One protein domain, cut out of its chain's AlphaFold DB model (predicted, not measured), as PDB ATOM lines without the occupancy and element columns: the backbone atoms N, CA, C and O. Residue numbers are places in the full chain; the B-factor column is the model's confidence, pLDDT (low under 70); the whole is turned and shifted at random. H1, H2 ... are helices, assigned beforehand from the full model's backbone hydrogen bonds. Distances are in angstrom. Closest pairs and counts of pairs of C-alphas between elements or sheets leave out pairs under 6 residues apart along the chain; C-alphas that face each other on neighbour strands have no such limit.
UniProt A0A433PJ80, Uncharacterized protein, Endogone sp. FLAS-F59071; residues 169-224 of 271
ATOM      1  N   GLU A 169     184.801 203.442 175.928       75.56
ATOM      2  CA  GLU A 169     184.792 204.827 175.434       75.56
ATOM      3  C   GLU A 169     183.386 205.445 175.507       75.56
ATOM      4  O   GLU A 169     183.229 206.602 175.898       75.56
ATOM      5  N   ASP A 170     182.339 204.666 175.211       71.44
ATOM      6  CA  ASP A 170     180.954 205.133 175.350       71.44
ATOM      7  C   ASP A 170     180.601 205.412 176.819       71.44
ATOM      8  O   ASP A 170     179.849 206.347 177.120       71.44
ATOM      9  N   TRP A 171     181.130 204.604 177.746       74.38
ATOM     10  CA  TRP A 171     180.906 204.776 179.183       74.38
ATOM     11  C   TRP A 171     181.595 206.024 179.714       74.38
ATOM     12  O   TRP A 171     180.979 206.757 180.490       74.38
ATOM     13  N   GLU A 172     182.818 206.305 179.267       74.69
ATOM     14  CA  GLU A 172     183.523 207.544 179.604       74.69
ATOM     15  C   GLU A 172     182.724 208.773 179.152       74.69
ATOM     16  O   GLU A 172     182.460 209.671 179.956       74.69
ATOM     17  N   VAL A 173     182.219 208.771 177.912       79.50
ATOM     18  CA  VAL A 173     181.394 209.871 177.381       79.50
ATOM     19  C   VAL A 173     180.099 210.050 178.182       79.50
ATOM     20  O   VAL A 173     179.730 211.178 178.528       79.50
ATOM     21  N   ALA A 174     179.401 208.959 178.511       76.19
ATOM     22  CA  ALA A 174     178.181 209.017 179.315       76.19
ATOM     23  C   ALA A 174     178.457 209.551 180.732       76.19
ATOM     24  O   ALA A 174     177.707 210.389 181.243       76.19
ATOM     25  N   MET A 175     179.555 209.117 181.353       75.69
ATOM     26  CA  MET A 175     179.957 209.559 182.689       75.69
ATOM     27  C   MET A 175     180.361 211.034 182.718       75.69
ATOM     28  O   MET A 175     179.947 211.748 183.634       75.69
ATOM     29  N   ASP A 176     181.062 211.523 181.696       82.25
ATOM     30  CA  ASP A 176     181.416 212.940 181.561       82.25
ATOM     31  C   ASP A 176     180.178 213.837 181.406       82.25
ATOM     32  O   ASP A 176     180.093 214.917 182.016       82.25
ATOM     33  N   ARG A 177     179.174 213.380 180.641       79.94
ATOM     34  CA  ARG A 177     177.881 214.077 180.511       79.94
ATOM     35  C   ARG A 177     177.153 214.135 181.857       79.94
ATOM     36  O   ARG A 177     176.696 215.210 182.260       79.94
ATOM     37  N   ILE A 178     177.095 213.016 182.585       79.19
ATOM     38  CA  ILE A 178     176.477 212.954 183.918       79.19
ATOM     39  C   ILE A 178     177.217 213.881 184.885       79.19
ATOM     40  O   ILE A 178     176.592 214.655 185.609       79.19
ATOM     41  N   GLU A 179     178.547 213.860 184.903       80.44
ATOM     42  CA  GLU A 179     179.319 214.677 185.833       80.44
ATOM     43  C   GLU A 179     179.177 216.181 185.553       80.44
ATOM     44  O   GLU A 179     179.045 216.982 186.487       80.44
ATOM     45  N   SER A 180     179.119 216.562 184.278       85.69
ATOM     46  CA  SER A 180     178.842 217.939 183.859       85.69
ATOM     47  C   SER A 180     177.460 218.405 184.331       85.69
ATOM     48  O   SER A 180     177.332 219.484 184.919       85.69
ATOM     49  N   TYR A 181     176.440 217.559 184.183       83.56
ATOM     50  CA  TYR A 181     175.086 217.825 184.675       83.56
ATOM     51  C   TYR A 181     175.034 217.977 186.202       83.56
ATOM     52  O   TYR A 181     174.458 218.932 186.731       83.56
ATOM     53  N   ARG A 182     175.735 217.106 186.936       81.75
ATOM     54  CA  ARG A 182     175.842 217.167 188.406       81.75
ATOM     55  C   ARG A 182     176.487 218.455 188.902       81.75
ATOM     56  O   ARG A 182     176.058 219.000 189.922       81.75
ATOM     57  N   LYS A 183     177.510 218.946 188.197       81.50
ATOM     58  CA  LYS A 183     178.177 220.220 188.512       81.50
ATOM     59  C   LYS A 183     177.252 221.417 188.268       81.50
ATOM     60  O   LYS A 183     177.280 222.359 189.061       81.50
ATOM     61  N   ALA A 184     176.410 221.356 187.234       81.44
ATOM     62  CA  ALA A 184     175.452 222.406 186.878       81.44
ATOM     63  C   ALA A 184     174.183 222.429 187.759       81.44
ATOM     64  O   ALA A 184     173.518 223.459 187.865       81.44
ATOM     65  N   LEU A 185     173.855 221.321 188.431       79.75
ATOM     66  CA  LEU A 185     172.681 221.201 189.301       79.75
ATOM     67  C   LEU A 185     172.737 222.142 190.518       79.75
ATOM     68  O   LEU A 185     173.648 222.084 191.365       79.75
ATOM     69  N   SER A 186     171.690 222.961 190.658       75.69
ATOM     70  CA  SER A 186     171.482 223.823 191.821       75.69
ATOM     71  C   SER A 186     171.287 222.994 193.096       75.69
ATOM     72  O   SER A 186     170.756 221.883 193.066       75.69
ATOM     73  N   LYS A 187     171.714 223.531 194.245       69.44
ATOM     74  CA  LYS A 187     171.703 222.807 195.532       69.44
ATOM     75  C   LYS A 187     170.324 222.265 195.923       69.44
ATOM     76  O   LYS A 187     170.249 221.223 196.562       69.44
ATOM     77  N   GLU A 188     169.264 222.956 195.523       65.75
ATOM     78  CA  GLU A 188     167.874 222.600 195.819       65.75
ATOM     79  C   GLU A 188     167.394 221.396 194.997       65.75
ATOM     80  O   GLU A 188     166.678 220.544 195.519       65.75
ATOM     81  N   ARG A 189     167.847 221.264 193.742       61.06
ATOM     82  CA  ARG A 189     167.439 220.163 192.850       61.06
ATOM     83  C   ARG A 189     168.208 218.867 193.103       61.06
ATOM     84  O   ARG A 189     167.658 217.792 192.898       61.06
ATOM     85  N   ARG A 190     169.429 218.940 193.650       72.69
ATOM     86  CA  ARG A 190     170.273 217.763 193.966       72.69
ATOM     87  C   ARG A 190     169.585 216.716 194.843       72.69
ATOM     88  O   ARG A 190     169.919 215.544 194.754       72.69
ATOM     89  N   LEU A 191     168.658 217.132 195.710       59.88
ATOM     90  CA  LEU A 191     167.942 216.225 196.614       59.88
ATOM     91  C   LEU A 191     166.917 215.346 195.883       59.88
ATOM     92  O   LEU A 191     166.585 214.261 196.358       59.88
ATOM     93  N   HIS A 192     166.389 215.843 194.769       62.97
ATOM     94  CA  HIS A 192     165.278 215.239 194.041       62.97
ATOM     95  C   HIS A 192     165.713 214.628 192.710       62.97
ATOM     96  O   HIS A 192     164.943 213.875 192.125       62.97
ATOM     97  N   ASP A 193     166.938 214.915 192.270       67.62
ATOM     98  CA  ASP A 193     167.476 214.445 191.003       67.62
ATOM     99  C   ASP A 193     168.290 213.139 191.181       67.62
ATOM    100  O   ASP A 193     169.377 213.168 191.770       67.62
ATOM    101  N   PRO A 194     167.797 211.979 190.706       68.69
ATOM    102  CA  PRO A 194     168.504 210.700 190.784       68.69
ATOM    103  C   PRO A 194     169.882 210.696 190.100       68.69
ATOM    104  O   PRO A 194     170.797 210.045 190.618       68.69
ATOM    105  N   LEU A 195     170.104 211.471 189.028       74.00
ATOM    106  CA  LEU A 195     171.415 211.541 188.362       74.00
ATOM    107  C   LEU A 195     172.476 212.187 189.255       74.00
ATOM    108  O   LEU A 195     173.663 211.875 189.135       74.00
ATOM    109  N   TYR A 196     172.076 213.021 190.224       75.25
ATOM    110  CA  TYR A 196     173.001 213.525 191.242       75.25
ATOM    111  C   TYR A 196     173.657 212.405 192.063       75.25
ATOM    112  O   TYR A 196     174.794 212.560 192.527       75.25
ATOM    113  N   TYR A 197     172.990 211.265 192.195       72.38
ATOM    114  CA  TYR A 197     173.482 210.089 192.907       72.38
ATOM    115  C   TYR A 197     173.960 208.978 191.966       72.38
ATOM    116  O   TYR A 197     174.150 207.856 192.427       72.38
ATOM    117  N   TYR A 198     174.163 209.285 190.678       70.50
ATOM    118  CA  TYR A 198     174.468 208.304 189.630       70.50
ATOM    119  C   TYR A 198     173.404 207.203 189.500       70.50
ATOM    120  O   TYR A 198     173.692 206.095 189.054       70.50
ATOM    121  N   ILE A 199     172.164 207.494 189.902       73.62
ATOM    122  CA  ILE A 199     171.043 206.580 189.717       73.62
ATOM    123  C   ILE A 199     170.491 206.838 188.321       73.62
ATOM    124  O   ILE A 199     169.933 207.900 188.051       73.62
ATOM    125  N   ILE A 200     170.677 205.861 187.439       71.81
ATOM    126  CA  ILE A 200     170.229 205.938 186.054       71.81
ATOM    127  C   ILE A 200     168.834 205.339 185.979       71.81
ATOM    128  O   ILE A 200     168.626 204.151 186.223       71.81
ATOM    129  N   ASP A 201     167.868 206.191 185.664       69.25
ATOM    130  CA  ASP A 201     166.501 205.756 185.436       69.25
ATOM    131  C   ASP A 201     166.354 205.110 184.053       69.25
ATOM    132  O   ASP A 201     166.093 205.762 183.043       69.25
ATOM    133  N   HIS A 202     166.492 203.788 184.027       66.31
ATOM    134  CA  HIS A 202     166.241 202.988 182.839       66.31
ATOM    135  C   HIS A 202     164.753 202.789 182.545       66.31
ATOM    136  O   HIS A 202     164.465 202.008 181.649       66.31
ATOM    137  N   SER A 203     163.804 203.417 183.245       65.94
ATOM    138  CA  SER A 203     162.380 203.381 182.867       65.94
ATOM    139  C   SER A 203     162.017 204.455 181.835       65.94
ATOM    140  O   SER A 203     161.056 204.286 181.090       65.94
ATOM    141  N   GLY A 204     162.824 205.518 181.740       62.00
ATOM    142  CA  GLY A 204     162.572 206.673 180.873       62.00
ATOM    143  C   GLY A 204     161.642 207.731 181.484       62.00
ATOM    144  O   GLY A 204     161.325 208.713 180.814       62.00
ATOM    145  N   GLN A 205     161.216 207.560 182.738       63.66
ATOM    146  CA  GLN A 205     160.274 208.464 183.409       63.66
ATOM    147  C   GLN A 205     160.944 209.736 183.938       63.66
ATOM    148  O   GLN A 205     160.312 210.789 184.021       63.66
ATOM    149  N   HIS A 206     162.226 209.660 184.286       73.50
ATOM    150  CA  HIS A 206     163.030 210.801 184.686       73.50
ATOM    151  C   HIS A 206     163.518 211.562 183.450       73.50
ATOM    152  O   HIS A 206     164.518 211.168 182.841       73.50
ATOM    153  N   GLY A 207     162.851 212.677 183.130       72.00
ATOM    154  CA  GLY A 207     163.177 213.549 181.995       72.00
ATOM    155  C   GLY A 207     164.677 213.805 181.818       72.00
ATOM    156  O   GLY A 207     165.217 213.443 180.781       72.00
ATOM    157  N   PRO A 208     165.417 214.265 182.845       75.44
ATOM    158  CA  PRO A 208     166.849 214.515 182.694       75.44
ATOM    159  C   PRO A 208     167.692 213.274 182.373       75.44
ATOM    160  O   PRO A 208     168.714 213.401 181.707       75.44
ATOM    161  N   THR A 209     167.294 212.077 182.823       70.25
ATOM    162  CA  THR A 209     167.978 210.833 182.416       70.25
ATOM    163  C   THR A 209     167.700 210.551 180.952       70.25
ATOM    164  O   THR A 209     168.627 210.272 180.193       70.25
ATOM    165  N   THR A 210     166.429 210.637 180.567       73.00
ATOM    166  CA  THR A 210     165.970 210.384 179.203       73.00
ATOM    167  C   THR A 210     166.597 211.361 178.221       73.00
ATOM    168  O   THR A 210     167.103 210.922 177.200       73.00
ATOM    169  N   ASP A 211     166.663 212.645 178.556       77.19
ATOM    170  CA  ASP A 211     167.216 213.696 177.701       77.19
ATOM    171  C   ASP A 211     168.739 213.597 177.574       77.19
ATOM    172  O   ASP A 211     169.290 213.701 176.478       77.19
ATOM    173  N   LEU A 212     169.439 213.383 178.692       79.75
ATOM    174  CA  LEU A 212     170.901 213.437 178.737       79.75
ATOM    175  C   LEU A 212     171.561 212.168 178.186       79.75
ATOM    176  O   LEU A 212     172.656 212.230 177.617       79.75
ATOM    177  N   LEU A 213     170.902 211.023 178.369       77.56
ATOM    178  CA  LEU A 213     171.420 209.709 178.000       77.56
ATOM    179  C   LEU A 213     170.610 209.039 176.888       77.56
ATOM    180  O   LEU A 213     170.853 207.866 176.635       77.56
ATOM    181  N   ASN A 214     169.698 209.738 176.199       75.94
ATOM    182  CA  ASN A 214     168.809 209.153 175.179       75.94
ATOM    183  C   ASN A 214     169.547 208.239 174.184       75.94
ATOM    184  O   ASN A 214     169.158 207.100 173.944       75.94
ATOM    185  N   GLU A 215     170.673 208.735 173.667       75.38
ATOM    186  CA  GLU A 215     171.508 208.049 172.677       75.38
ATOM    187  C   GLU A 215     172.172 206.779 173.236       75.38
ATOM    188  O   GLU A 215     172.410 205.828 172.498       75.38
ATOM    189  N   HIS A 216     172.445 206.750 174.544       73.56
ATOM    190  CA  HIS A 216     173.160 205.663 175.213       73.56
ATOM    191  C   HIS A 216     172.223 204.696 175.945       73.56
ATOM    192  O   HIS A 216     172.578 203.534 176.120       73.56
ATOM    193  N   LEU A 217     171.019 205.119 176.347       73.44
ATOM    194  CA  LEU A 217     170.076 204.325 177.143       73.44
ATOM    195  C   LEU A 217     169.778 202.935 176.542       73.44
ATOM    196  O   LEU A 217     169.795 201.962 177.304       73.44
ATOM    197  N   PRO A 218     169.555 202.788 175.220       71.88
ATOM    198  CA  PRO A 218     169.435 201.479 174.578       71.88
ATOM    199  C   PRO A 218     170.668 200.583 174.773       71.88
ATOM    200  O   PRO A 218     170.532 199.441 175.213       71.88
ATOM    201  N   SER A 219     171.872 201.102 174.514       70.75
ATOM    202  CA  SER A 219     173.134 200.370 174.690       70.75
ATOM    203  C   SER A 219     173.410 200.036 176.157       70.75
ATOM    204  O   SER A 219     173.855 198.933 176.462       70.75
ATOM    205  N   MET A 220     173.094 200.953 177.077       71.75
ATOM    206  CA  MET A 220     173.226 200.760 178.524       71.75
ATOM    207  C   MET A 220     172.358 199.606 179.013       71.75
ATOM    208  O   MET A 220     172.840 198.749 179.748       71.75
ATOM    209  N   ARG A 221     171.089 199.561 178.582       67.94
ATOM    210  CA  ARG A 221     170.160 198.475 178.931       67.94
ATOM    211  C   ARG A 221     170.658 197.120 178.414       67.94
ATOM    212  O   ARG A 221     170.483 196.121 179.105       67.94
ATOM    213  N   LEU A 222     171.308 197.081 177.247       67.25
ATOM    214  CA  LEU A 222     171.904 195.858 176.688       67.25
ATOM    215  C   LEU A 222     173.180 195.409 177.415       67.25
ATOM    216  O   LEU A 222     173.472 194.213 177.432       67.25
ATOM    217  N   SER A 223     173.921 196.343 178.016       66.06
ATOM    218  CA  SER A 223     175.105 196.054 178.836       66.06
ATOM    219  C   SER A 223     174.764 195.585 180.257       66.06
ATOM    220  O   SER A 223     175.651 195.110 180.968       66.06
ATOM    221  N   LEU A 224     173.503 195.697 180.692       64.69
ATOM    222  CA  LEU A 224     173.063 195.155 181.976       64.69
ATOM    223  C   LEU A 224     173.011 193.616 181.929       64.69
ATOM    224  O   LEU A 224     172.668 193.032 180.896       64.69
TER     225      LEU A 224
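This is residues 169 to 224 of the 271 residues of an uncharacterized protein of Endogone sp. FLAS-F59071 (UniProt A0A433PJ80). One long helix, H1, forms one side of the domain, and the chain then folds back over that side through three short helices, H2, H3 and H4. The centres of H1, H2 and H3 make a triangle, while H4 lies off towards the end of H1 at which the printed part begins, and the contacts between the helices are few. The printed part has 56 residues with four named helices, in the order H1, H2, H3, H4, and no named strand; the class is all helix. It is compact, with a radius of gyration of the C-alphas of 11.0 A, and the C-alphas span 33 by 23 by 16 A along their three main axes.

H1, residues 169 to 184, and H2, residues 194 to 197, only just touch, with 3 pairs of C-alphas within 8 A. H1 does so with residues 178 to 182 alone, and the closest C-alphas are those of Arg 182 and Tyr 196, 5.4 A apart. H1 and H3, residues 207 to 213, also only just touch, with 3 pairs of C-alphas within 8 A. Here H1 takes part with residues 174 to 178 alone; the closest C-alphas are those of Ala 174 and Leu 213, at 6.9 A. The lines of H1 and H3 stand at a steep tilt of 40 degrees, opposite ways. H2 and H3 are close but not clearly touching, the closest C-alphas being those of Leu 195 and Thr 209, 6.9 A apart. H3 and H4, residues 217 to 223, are close but not clearly touching, with the C-alphas of Thr 210 and Leu 217 closest at 7.6 A. They run the same way at a steep tilt of 61 degrees. H4 and H1 are near each other, with no pair of C-alphas within 8 A but 5 within 10 A. H2 and H4 are apart. Every pair of O i and N i+4 is within hydrogen-bond range in H1, H3 and H4; H2 is too short for such a pair.

H1 begins at C-alpha 169 (184.792, 204.827, 175.434) and ends at C-alpha 184 (175.452, 222.406, 186.878), 23.0 A from first to last C-alpha. H2 measures 5.4 A and H3 9.9 A. H4 measures 9.8 A and ends at C-alpha 223 (175.105, 196.054, 178.836).

The C-alphas of Glu 188 and Leu 222 are the two farthest apart, at 33.1 A. The printed part has no cut. The links from H1 to H2 and from H2 to H3 are short, with 9 residues each, and the link from H3 to H4 is tight, with 3. The mean pLDDT of the printed part is 73.0, and residues 187 to 189, 191 to 194, 201 to 205 and 221 to 224 are under 70.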